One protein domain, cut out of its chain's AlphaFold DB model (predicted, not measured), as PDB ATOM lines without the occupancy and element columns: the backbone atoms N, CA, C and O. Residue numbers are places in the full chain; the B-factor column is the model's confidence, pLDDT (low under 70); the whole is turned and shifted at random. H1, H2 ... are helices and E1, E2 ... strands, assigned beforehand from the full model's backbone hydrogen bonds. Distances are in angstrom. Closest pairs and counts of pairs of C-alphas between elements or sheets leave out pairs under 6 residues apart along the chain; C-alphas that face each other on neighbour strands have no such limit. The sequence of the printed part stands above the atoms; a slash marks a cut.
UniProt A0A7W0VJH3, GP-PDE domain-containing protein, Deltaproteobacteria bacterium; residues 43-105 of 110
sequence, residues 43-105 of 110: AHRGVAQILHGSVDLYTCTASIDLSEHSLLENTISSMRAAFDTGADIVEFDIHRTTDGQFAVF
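AT A GLANCE: This is residues 43 to 105 of the 110 residues of the protein "GP-PDE domain-containing protein" of Deltaproteobacteria bacterium (UniProt A0A7W0VJH3). With little regular structure, a short helix, H1, packs beside strand E1, and from there a hairpin, E2 and E3, reaches one way and a wide unnamed loop, within residues 43 to 75, another. The 63 printed residues run H1, E1, E2, E3; the class is mixed, with 18 residues in named elements. The whole is loose, radius of gyration of the C-alphas 13.3 A, spanning 35 by 28 by 19 A.

HOW THE PARTS SIT: Look first at the antiparallel hairpin of E2, residues 94 to 96, and E3, residues 102 to 104: N 95 and O 103 are 2.8 A apart, within hydrogen-bond range. E1, residues 89 to 91, runs on into E2 at 39 degrees; it pairs with no named strand, but residues 43 to 44 pair parallel with its residues 90 to 91. The closest C-alphas of E1 and H1, residues 76 to 84, are Val 90 and Met 79, 6.5 A apart. In H1 every O i to N i+4 pair is within hydrogen-bond range. H1 is apart from E2 and E3.

IN THESE COORDINATES: Find C-alpha 76 at (-2.808, -43.521, 27.932), where H1 begins its 12.3 A. E1 spans 6.6 A, E2 7.1 A, and E3 6.9 A, ending at C-alpha 104, (-10.822, -45.232, 32.825).

THE WHOLE: The printed part has no cut; the three links are tight. Residues 53 to 60 have pLDDT under 70.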
ATOM      1  N   ALA A  43      -3.446 -31.231  33.759       96.12
ATOM      2  CA  ALA A  43      -4.133 -31.622  32.537       96.12
ATOM      3  C   ALA A  43      -5.380 -32.446  32.886       96.12
ATOM      4  O   ALA A  43      -5.279 -33.572  33.376       96.12
ATOM      5  N   HIS A  44      -6.554 -31.866  32.649       94.25
ATOM      6  CA  HIS A  44      -7.846 -32.510  32.870       94.25
ATOM      7  C   HIS A  44      -8.071 -33.595  31.810       94.25
ATOM      8  O   HIS A  44      -8.117 -33.290  30.619       94.25
ATOM      9  N   ARG A  45      -8.169 -34.859  32.238       94.44
ATOM     10  CA  ARG A  45      -8.334 -36.052  31.381       94.44
ATOM     11  C   ARG A  45      -7.254 -36.255  30.308       94.44
ATOM     12  O   ARG A  45      -7.482 -36.954  29.316       94.44
ATOM     13  N   GLY A  46      -6.067 -35.676  30.503       94.62
ATOM     14  CA  GLY A  46      -4.977 -35.633  29.519       94.62
ATOM     15  C   GLY A  46      -5.093 -34.442  28.556       94.62
ATOM     16  O   GLY A  46      -5.453 -33.339  28.955       94.62
ATOM     17  N   VAL A  47      -4.764 -34.649  27.280       93.25
ATOM     18  CA  VAL A  47      -5.064 -33.721  26.177       93.25
ATOM     19  C   VAL A  47      -6.505 -33.965  25.713       93.25
ATOM     20  O   VAL A  47      -6.760 -34.715  24.765       93.25
ATOM     21  N   ALA A  48      -7.456 -33.408  26.461       87.81
ATOM     22  CA  ALA A  48      -8.885 -33.557  26.209       87.81
ATOM     23  C   ALA A  48      -9.378 -32.650  25.072       87.81
ATOM     24  O   ALA A  48      -8.822 -31.583  24.809       87.81
ATOM     25  N   GLN A  49     -10.452 -33.073  24.408       86.25
ATOM     26  CA  GLN A  49     -11.085 -32.290  23.355       86.25
ATOM     27  C   GLN A  49     -11.852 -31.091  23.927       86.25
ATOM     28  O   GLN A  49     -12.414 -31.147  25.021       86.25
ATOM     29  N   ILE A  50     -11.920 -30.010  23.152       81.75
ATOM     30  CA  ILE A  50     -12.703 -28.827  23.510       81.75
ATOM     31  C   ILE A  50     -14.169 -29.094  23.151       81.75
ATOM     32  O   ILE A  50     -14.504 -29.379  21.998       81.75
ATOM     33  N   LEU A  51     -15.034 -29.026  24.161       77.94
ATOM     34  CA  LEU A  51     -16.482 -29.132  24.003       77.94
ATOM     35  C   LEU A  51     -17.084 -27.737  23.823       77.94
ATOM     36  O   LEU A  51     -16.718 -26.803  24.538       77.94
ATOM     37  N   HIS A  52     -18.038 -27.613  22.903       70.81
ATOM     38  CA  HIS A  52     -18.766 -26.370  22.659       70.81
ATOM     39  C   HIS A  52     -20.240 -26.498  23.080       70.81
ATOM     40  O   HIS A  52     -20.870 -27.538  22.876       70.81
ATOM     41  N   GLY A  53     -20.797 -25.420  23.645       68.31
ATOM     42  CA  GLY A  53     -22.193 -25.341  24.094       68.31
ATOM     43  C   GLY A  53     -22.416 -25.665  25.578       68.31
ATOM     44  O   GLY A  53     -21.500 -26.030  26.312       68.31
ATOM     45  N   SER A  54     -23.655 -25.487  26.043       63.50
ATOM     46  CA  SER A  54     -24.063 -25.896  27.390       63.50
ATOM     47  C   SER A  54     -24.177 -27.417  27.437       63.50
ATOM     48  O   SER A  54     -25.161 -27.978  26.956       63.50
ATOM     49  N   VAL A  55     -23.168 -28.075  27.996       67.56
ATOM     50  CA  VAL A  55     -23.175 -29.525  28.181       67.56
ATOM     51  C   VAL A  55     -23.911 -29.832  29.483       67.56
ATOM     52  O   VAL A  55     -23.429 -29.495  30.564       67.56
ATOM     53  N   ASP A  56     -25.100 -30.422  29.390       68.50
ATOM     54  CA  ASP A  56     -25.778 -30.978  30.562       68.50
ATOM     55  C   ASP A  56     -25.269 -32.397  30.839       68.50
ATOM     56  O   ASP A  56     -25.119 -33.198  29.918       68.50
ATOM     57  N   LEU A  57     -25.035 -32.709  32.118       65.12
ATOM     58  CA  LEU A  57     -24.492 -33.995  32.578       65.12
ATOM     59  C   LEU A  57     -25.348 -35.210  32.188       65.12
ATOM     60  O   LEU A  57     -24.839 -36.330  32.190       65.12
ATOM     61  N   TYR A  58     -26.628 -35.001  31.876       67.12
ATOM     62  CA  TYR A  58     -27.587 -36.055  31.557       67.12
ATOM     63  C   TYR A  58     -28.014 -36.053  30.088       67.12
ATOM     64  O   TYR A  58     -28.721 -36.966  29.659       67.12
ATOM     65  N   THR A  59     -27.591 -35.065  29.296       67.31
ATOM     66  CA  THR A  59     -27.903 -35.015  27.867       67.31
ATOM     67  C   THR A  59     -26.646 -35.184  27.027       67.31
ATOM     68  O   THR A  59     -25.646 -34.497  27.209       67.31
ATOM     69  N   CYS A  60     -26.709 -36.066  26.030       67.88
ATOM     70  CA  CYS A  60     -25.649 -36.217  25.032       67.88
ATOM     71  C   CYS A  60     -25.764 -35.112  23.963       67.88
ATOM     72  O   CYS A  60     -26.020 -35.380  22.791       67.88
ATOM     73  N   THR A  61     -25.681 -33.852  24.394       71.31
ATOM     74  CA  THR A  61     -25.784 -32.657  23.534       71.31
ATOM     75  C   THR A  61     -24.426 -32.033  23.225       71.31
ATOM     76  O   THR A  61     -24.354 -31.070  22.464       71.31
ATOM     77  N   ALA A  62     -23.348 -32.582  23.790       71.00
ATOM     78  CA  ALA A  62     -21.996 -32.099  23.575       71.00
ATOM     79  C   ALA A  62     -21.602 -32.210  22.094       71.00
ATOM     80  O   ALA A  62     -21.601 -33.300  21.519       71.00
ATOM     81  N   SER A  63     -21.221 -31.086  21.490       72.06
ATOM     82  CA  SER A  63     -20.518 -31.066  20.207       72.06
ATOM     83  C   SER A  63     -19.028 -30.858  20.448       72.06
ATOM     84  O   SER A  63     -18.643 -29.961  21.201       72.06
ATOM     85  N   ILE A  64     -18.208 -31.680  19.800       74.62
ATOM     86  CA  ILE A  64     -16.748 -31.576  19.833       74.62
ATOM     87  C   ILE A  64     -16.313 -30.726  18.637       74.62
ATOM     88  O   ILE A  64     -16.747 -30.998  17.514       74.62
ATOM     89  N   ASP A  65     -15.466 -29.723  18.864       71.25
ATOM     90  CA  ASP A  65     -14.836 -28.987  17.763       71.25
ATOM     91  C   ASP A  65     -13.873 -29.889  16.975       71.25
ATOM     92  O   ASP A  65     -13.404 -30.921  17.468       71.25
ATOM     93  N   LEU A  66     -13.553 -29.512  15.729       74.12
ATOM     94  CA  LEU A  66     -12.490 -30.201  14.992       74.12
ATOM     95  C   LEU A  66     -11.185 -30.076  15.784       74.12
ATOM     96  O   LEU A  66     -10.606 -28.996  15.872       74.12
ATOM     97  N   SER A  67     -10.725 -31.190  16.350       75.00
ATOM     98  CA  SER A  67      -9.447 -31.220  17.046       75.00
ATOM     99  C   SER A  67      -8.292 -31.278  16.049       75.00
ATOM    100  O   SER A  67      -8.320 -32.041  15.083       75.00
ATOM    101  N   GLU A  68      -7.242 -30.504  16.322       83.50
ATOM    102  CA  GLU A  68      -5.965 -30.571  15.602       83.50
ATOM    103  C   GLU A  68      -5.149 -31.828  15.969       83.50
ATOM    104  O   GLU A  68      -4.127 -32.113  15.345       83.50
ATOM    105  N   HIS A  69      -5.595 -32.604  16.966       87.19
ATOM    106  CA  HIS A  69      -4.944 -33.829  17.424       87.19
ATOM    107  C   HIS A  69      -5.875 -35.046  17.385       87.19
ATOM    108  O   HIS A  69      -7.084 -34.962  17.578       87.19
ATOM    109  N   SER A  70      -5.283 -36.231  17.230       89.69
ATOM    110  CA  SER A  70      -5.989 -37.519  17.297       89.69
ATOM    111  C   SER A  70      -6.088 -38.102  18.714       89.69
ATOM    112  O   SER A  70      -6.557 -39.224  18.894       89.69
ATOM    113  N   LEU A  71      -5.615 -37.368  19.726       92.06
ATOM    114  CA  LEU A  71      -5.677 -37.787  21.127       92.06
ATOM    115  C   LEU A  71      -7.114 -37.710  21.652       92.06
ATOM    116  O   LEU A  71      -7.843 -36.771  21.339       92.06
ATOM    117  N   LEU A  72      -7.488 -38.702  22.460       91.19
ATOM    118  CA  LEU A  72      -8.789 -38.790  23.119       91.19
ATOM    119  C   LEU A  72      -8.606 -38.667  24.630       91.19
ATOM    120  O   LEU A  72      -7.655 -39.235  25.178       91.19
ATOM    121  N   GLU A  73      -9.518 -37.970  25.302       91.56
ATOM    122  CA  GLU A  73      -9.559 -37.919  26.765       91.56
ATOM    123  C   GLU A  73      -9.513 -39.320  27.403       91.56
ATOM    124  O   GLU A  73      -9.945 -40.309  26.804       91.56
ATOM    125  N   ASN A  74      -8.978 -39.418  28.625       94.56
ATOM    126  CA  ASN A  74      -8.954 -40.662  29.408       94.56
ATOM    127  C   ASN A  74      -8.213 -41.845  28.738       94.56
ATOM    128  O   ASN A  74      -8.397 -43.005  29.108       94.56
ATOM    129  N   THR A  75      -7.311 -41.567  27.789       95.06
ATOM    130  CA  THR A  75      -6.443 -42.576  27.158       95.06
ATOM    131  C   THR A  75      -4.980 -42.417  27.552       95.06
ATOM    132  O   THR A  75      -4.479 -41.311  27.747       95.06
ATOM    133  N   ILE A  76      -4.239 -43.528  27.586       96.56
ATOM    134  CA  ILE A  76      -2.808 -43.521  27.932       96.56
ATOM    135  C   ILE A  76      -1.991 -42.642  26.968       96.56
ATOM    136  O   ILE A  76      -1.053 -41.972  27.396       96.56
ATOM    137  N   SER A  77      -2.322 -42.629  25.671       96.56
ATOM    138  CA  SER A  77      -1.642 -41.775  24.685       96.56
ATOM    139  C   SER A  77      -1.833 -40.291  24.990       96.56
ATOM    140  O   SER A  77      -0.868 -39.533  24.939       96.56
ATOM    141  N   SER A  78      -3.048 -39.892  25.365       95.75
ATOM    142  CA  SER A  78      -3.371 -38.522  25.758       95.75
ATOM    143  C   SER A  78      -2.676 -38.108  27.058       95.75
ATOM    144  O   SER A  78      -2.097 -37.027  27.133       95.75
ATOM    145  N   MET A  79      -2.624 -39.000  28.053       97.19
ATOM    146  CA  MET A  79      -1.904 -38.747  29.307       97.19
ATOM    147  C   MET A  79      -0.398 -38.563  29.079       97.19
ATOM    148  O   MET A  79       0.203 -37.658  29.649       97.19
ATOM    149  N   ARG A  80       0.220 -39.389  28.221       97.69
ATOM    150  CA  ARG A  80       1.640 -39.226  27.859       97.69
ATOM    151  C   ARG A  80       1.891 -37.885  27.183       97.69
ATOM    152  O   ARG A  80       2.765 -37.151  27.625       97.69
ATOM    153  N   ALA A  81       1.074 -37.540  26.191       96.81
ATOM    154  CA  ALA A  81       1.192 -36.265  25.495       96.81
ATOM    155  C   ALA A  81       1.027 -35.059  26.440       96.81
ATOM    156  O   ALA A  81       1.705 -34.049  26.269       96.81
ATOM    157  N   ALA A  82       0.175 -35.163  27.465       96.81
ATOM    158  CA  ALA A  82       0.026 -34.115  28.473       96.81
ATOM    159  C   ALA A  82       1.317 -33.901  29.282       96.81
ATOM    160  O   ALA A  82       1.752 -32.764  29.463       96.81
ATOM    161  N   PHE A  83       1.978 -34.977  29.720       97.62
ATOM    162  CA  PHE A  83       3.280 -34.865  30.384       97.62
ATOM    163  C   PHE A  83       4.366 -34.343  29.435       97.62
ATOM    164  O   PHE A  83       5.125 -33.453  29.812       97.62
ATOM    165  N   ASP A  84       4.398 -34.827  28.190       97.19
ATOM    166  CA  ASP A  84       5.363 -34.389  27.169       97.19
ATOM    167  C   ASP A  84       5.222 -32.892  26.831       97.19
ATOM    168  O   ASP A  84       6.191 -32.246  26.433       97.19
ATOM    169  N   THR A  85       4.029 -32.319  27.025       94.38
ATOM    170  CA  THR A  85       3.732 -30.891  26.818       94.38
ATOM    171  C   THR A  85       3.843 -30.041  28.089       94.38
ATOM    172  O   THR A  85       3.629 -28.830  28.034       94.38
ATOM    173  N   GLY A  86       4.254 -30.635  29.216       95.81
ATOM    174  CA  GLY A  86       4.633 -29.907  30.428       95.81
ATOM    175  C   GLY A  86       3.595 -29.889  31.549       95.81
ATOM    176  O   GLY A  86       3.734 -29.086  32.471       95.81
ATOM    177  N   ALA A  87       2.572 -30.749  31.508       97.06
ATOM    178  CA  ALA A  87       1.701 -30.946  32.665       97.06
ATOM    179  C   ALA A  87       2.499 -31.517  33.851       97.06
ATOM    180  O   ALA A  87       3.268 -32.465  33.697       97.06
ATOM    181  N   ASP A  88       2.295 -30.971  35.051       97.19
ATOM    182  CA  ASP A  88       2.840 -31.537  36.289       97.19
ATOM    183  C   ASP A  88       1.961 -32.697  36.796       97.19
ATOM    184  O   ASP A  88       2.451 -33.616  37.452       97.19
ATOM    185  N   ILE A  89       0.652 -32.648  36.520       97.31
ATOM    186  CA  ILE A  89      -0.343 -33.628  36.972       97.31
ATOM    187  C   ILE A  89      -1.327 -33.907  35.834       97.31
ATOM    188  O   ILE A  89      -1.704 -32.996  35.100       97.31
ATOM    189  N   VAL A  90      -1.793 -35.151  35.731       97.38
ATOM    190  CA  VAL A  90      -2.930 -35.528  34.886       97.38
ATOM    191  C   VAL A  90      -4.057 -36.035  35.779       97.38
ATOM    192  O   VAL A  90      -3.847 -36.931  36.597       97.38
ATOM    193  N   GLU A  91      -5.237 -35.448  35.633       96.31
ATOM    194  CA  GLU A  91      -6.481 -35.967  36.202       96.31
ATOM    195  C   GLU A  91      -7.135 -36.932  35.196       96.31
ATOM    196  O   GLU A  91      -6.905 -36.818  33.992       96.31
ATOM    197  N   PHE A  92      -7.864 -37.936  35.685       95.25
ATOM    198  CA  PHE A  92      -8.611 -38.888  34.861       95.25
ATOM    199  C   PHE A  92      -9.754 -39.522  35.660       95.25
ATOM    200  O   PHE A  92      -9.652 -39.694  36.879       95.25
ATOM    201  N   ASP A  93     -10.808 -39.942  34.964       93.81
ATOM    202  CA  ASP A  93     -11.998 -40.535  35.579       93.81
ATOM    203  C   ASP A  93     -11.884 -42.062  35.635       93.81
ATOM    204  O   ASP A  93     -11.598 -42.714  34.628       93.81
ATOM    205  N   ILE A  94     -12.147 -42.659  36.800       94.44
ATOM    206  CA  ILE A  94     -12.120 -44.113  37.008       94.44
ATOM    207  C   ILE A  94     -13.474 -44.618  37.510       94.44
ATOM    208  O   ILE A  94     -14.059 -44.063  38.439       94.44
ATOM    209  N   HIS A  95     -13.955 -45.714  36.928       92.38
ATOM    210  CA  HIS A  95     -15.231 -46.334  37.277       92.38
ATOM    211  C   HIS A  95     -15.108 -47.846  37.409       92.38
ATOM    212  O   HIS A  95     -14.226 -48.471  36.822       92.38
ATOM    213  N   ARG A  96     -16.016 -48.449  38.180       93.56
ATOM    214  CA  ARG A  96     -16.086 -49.903  38.353       93.56
ATOM    215  C   ARG A  96     -16.921 -50.541  37.242       93.56
ATOM    216  O   ARG A  96     -17.992 -50.041  36.912       93.56
ATOM    217  N   THR A  97     -16.463 -51.666  36.714       92.50
ATOM    218  CA  THR A  97     -17.179 -52.483  35.726       92.50
ATOM    219  C   THR A  97     -18.057 -53.549  36.402       92.50
ATOM    220  O   THR A  97     -17.941 -53.813  37.603       92.50
ATOM    221  N   THR A  98     -18.951 -54.189  35.640       93.19
ATOM    222  CA  THR A  98     -19.876 -55.221  36.155       93.19
ATOM    223  C   THR A  98     -19.171 -56.497  36.624       93.19
ATOM    224  O   THR A  98     -19.665 -57.172  37.524       93.19
ATOM    225  N   ASP A  99     -17.996 -56.800  36.076       95.94
ATOM    226  CA  ASP A  99     -17.103 -57.890  36.490       95.94
ATOM    227  C   ASP A  99     -16.124 -57.477  37.611       95.94
ATOM    228  O   ASP A  99     -15.244 -58.245  38.003       95.94
ATOM    229  N   GLY A 100     -16.294 -56.276  38.174       94.00
ATOM    230  CA  GLY A 100     -15.568 -55.809  39.350       94.00
ATOM    231  C   GLY A 100     -14.174 -55.240  39.082       94.00
ATOM    232  O   GLY A 100     -13.469 -54.964  40.051       94.00
ATOM    233  N   GLN A 101     -13.798 -55.044  37.818       96.25
ATOM    234  CA  GLN A 101     -12.576 -54.347  37.414       96.25
ATOM    235  C   GLN A 101     -12.764 -52.822  37.441       96.25
ATOM    236  O   GLN A 101     -13.852 -52.311  37.725       96.25
ATOM    237  N   PHE A 102     -11.687 -52.088  37.151       94.12
ATOM    238  CA  PHE A 102     -11.729 -50.644  36.946       94.12
ATOM    239  C   PHE A 102     -11.485 -50.290  35.481       94.12
ATOM    240  O   PHE A 102     -10.586 -50.838  34.843       94.12
ATOM    241  N   ALA A 103     -12.256 -49.335  34.976       93.38
ATOM    242  CA  ALA A 103     -12.091 -48.739  33.662       93.38
ATOM    243  C   ALA A 103     -11.866 -47.232  33.803       93.38
ATOM    244  O   ALA A 103     -12.469 -46.589  34.663       93.38
ATOM    245  N   VAL A 104     -11.008 -46.681  32.946       94.62
ATOM    246  CA  VAL A 104     -10.822 -45.232  32.825       94.62
ATOM    247  C   VAL A 104     -11.796 -44.737  31.764       94.62
ATOM    248  O   VAL A 104     -11.664 -45.106  30.595       94.62
ATOM    249  N   PHE A 105     -12.824 -43.993  32.171       89.69
ATOM    250  CA  PHE A 105     -13.886 -43.566  31.262       89.69
ATOM    251  C   PHE A 105     -14.661 -42.365  31.830       89.69
ATOM    252  O   PHE A 105     -15.033 -42.407  32.990       89.69
TER     253      PHE A 105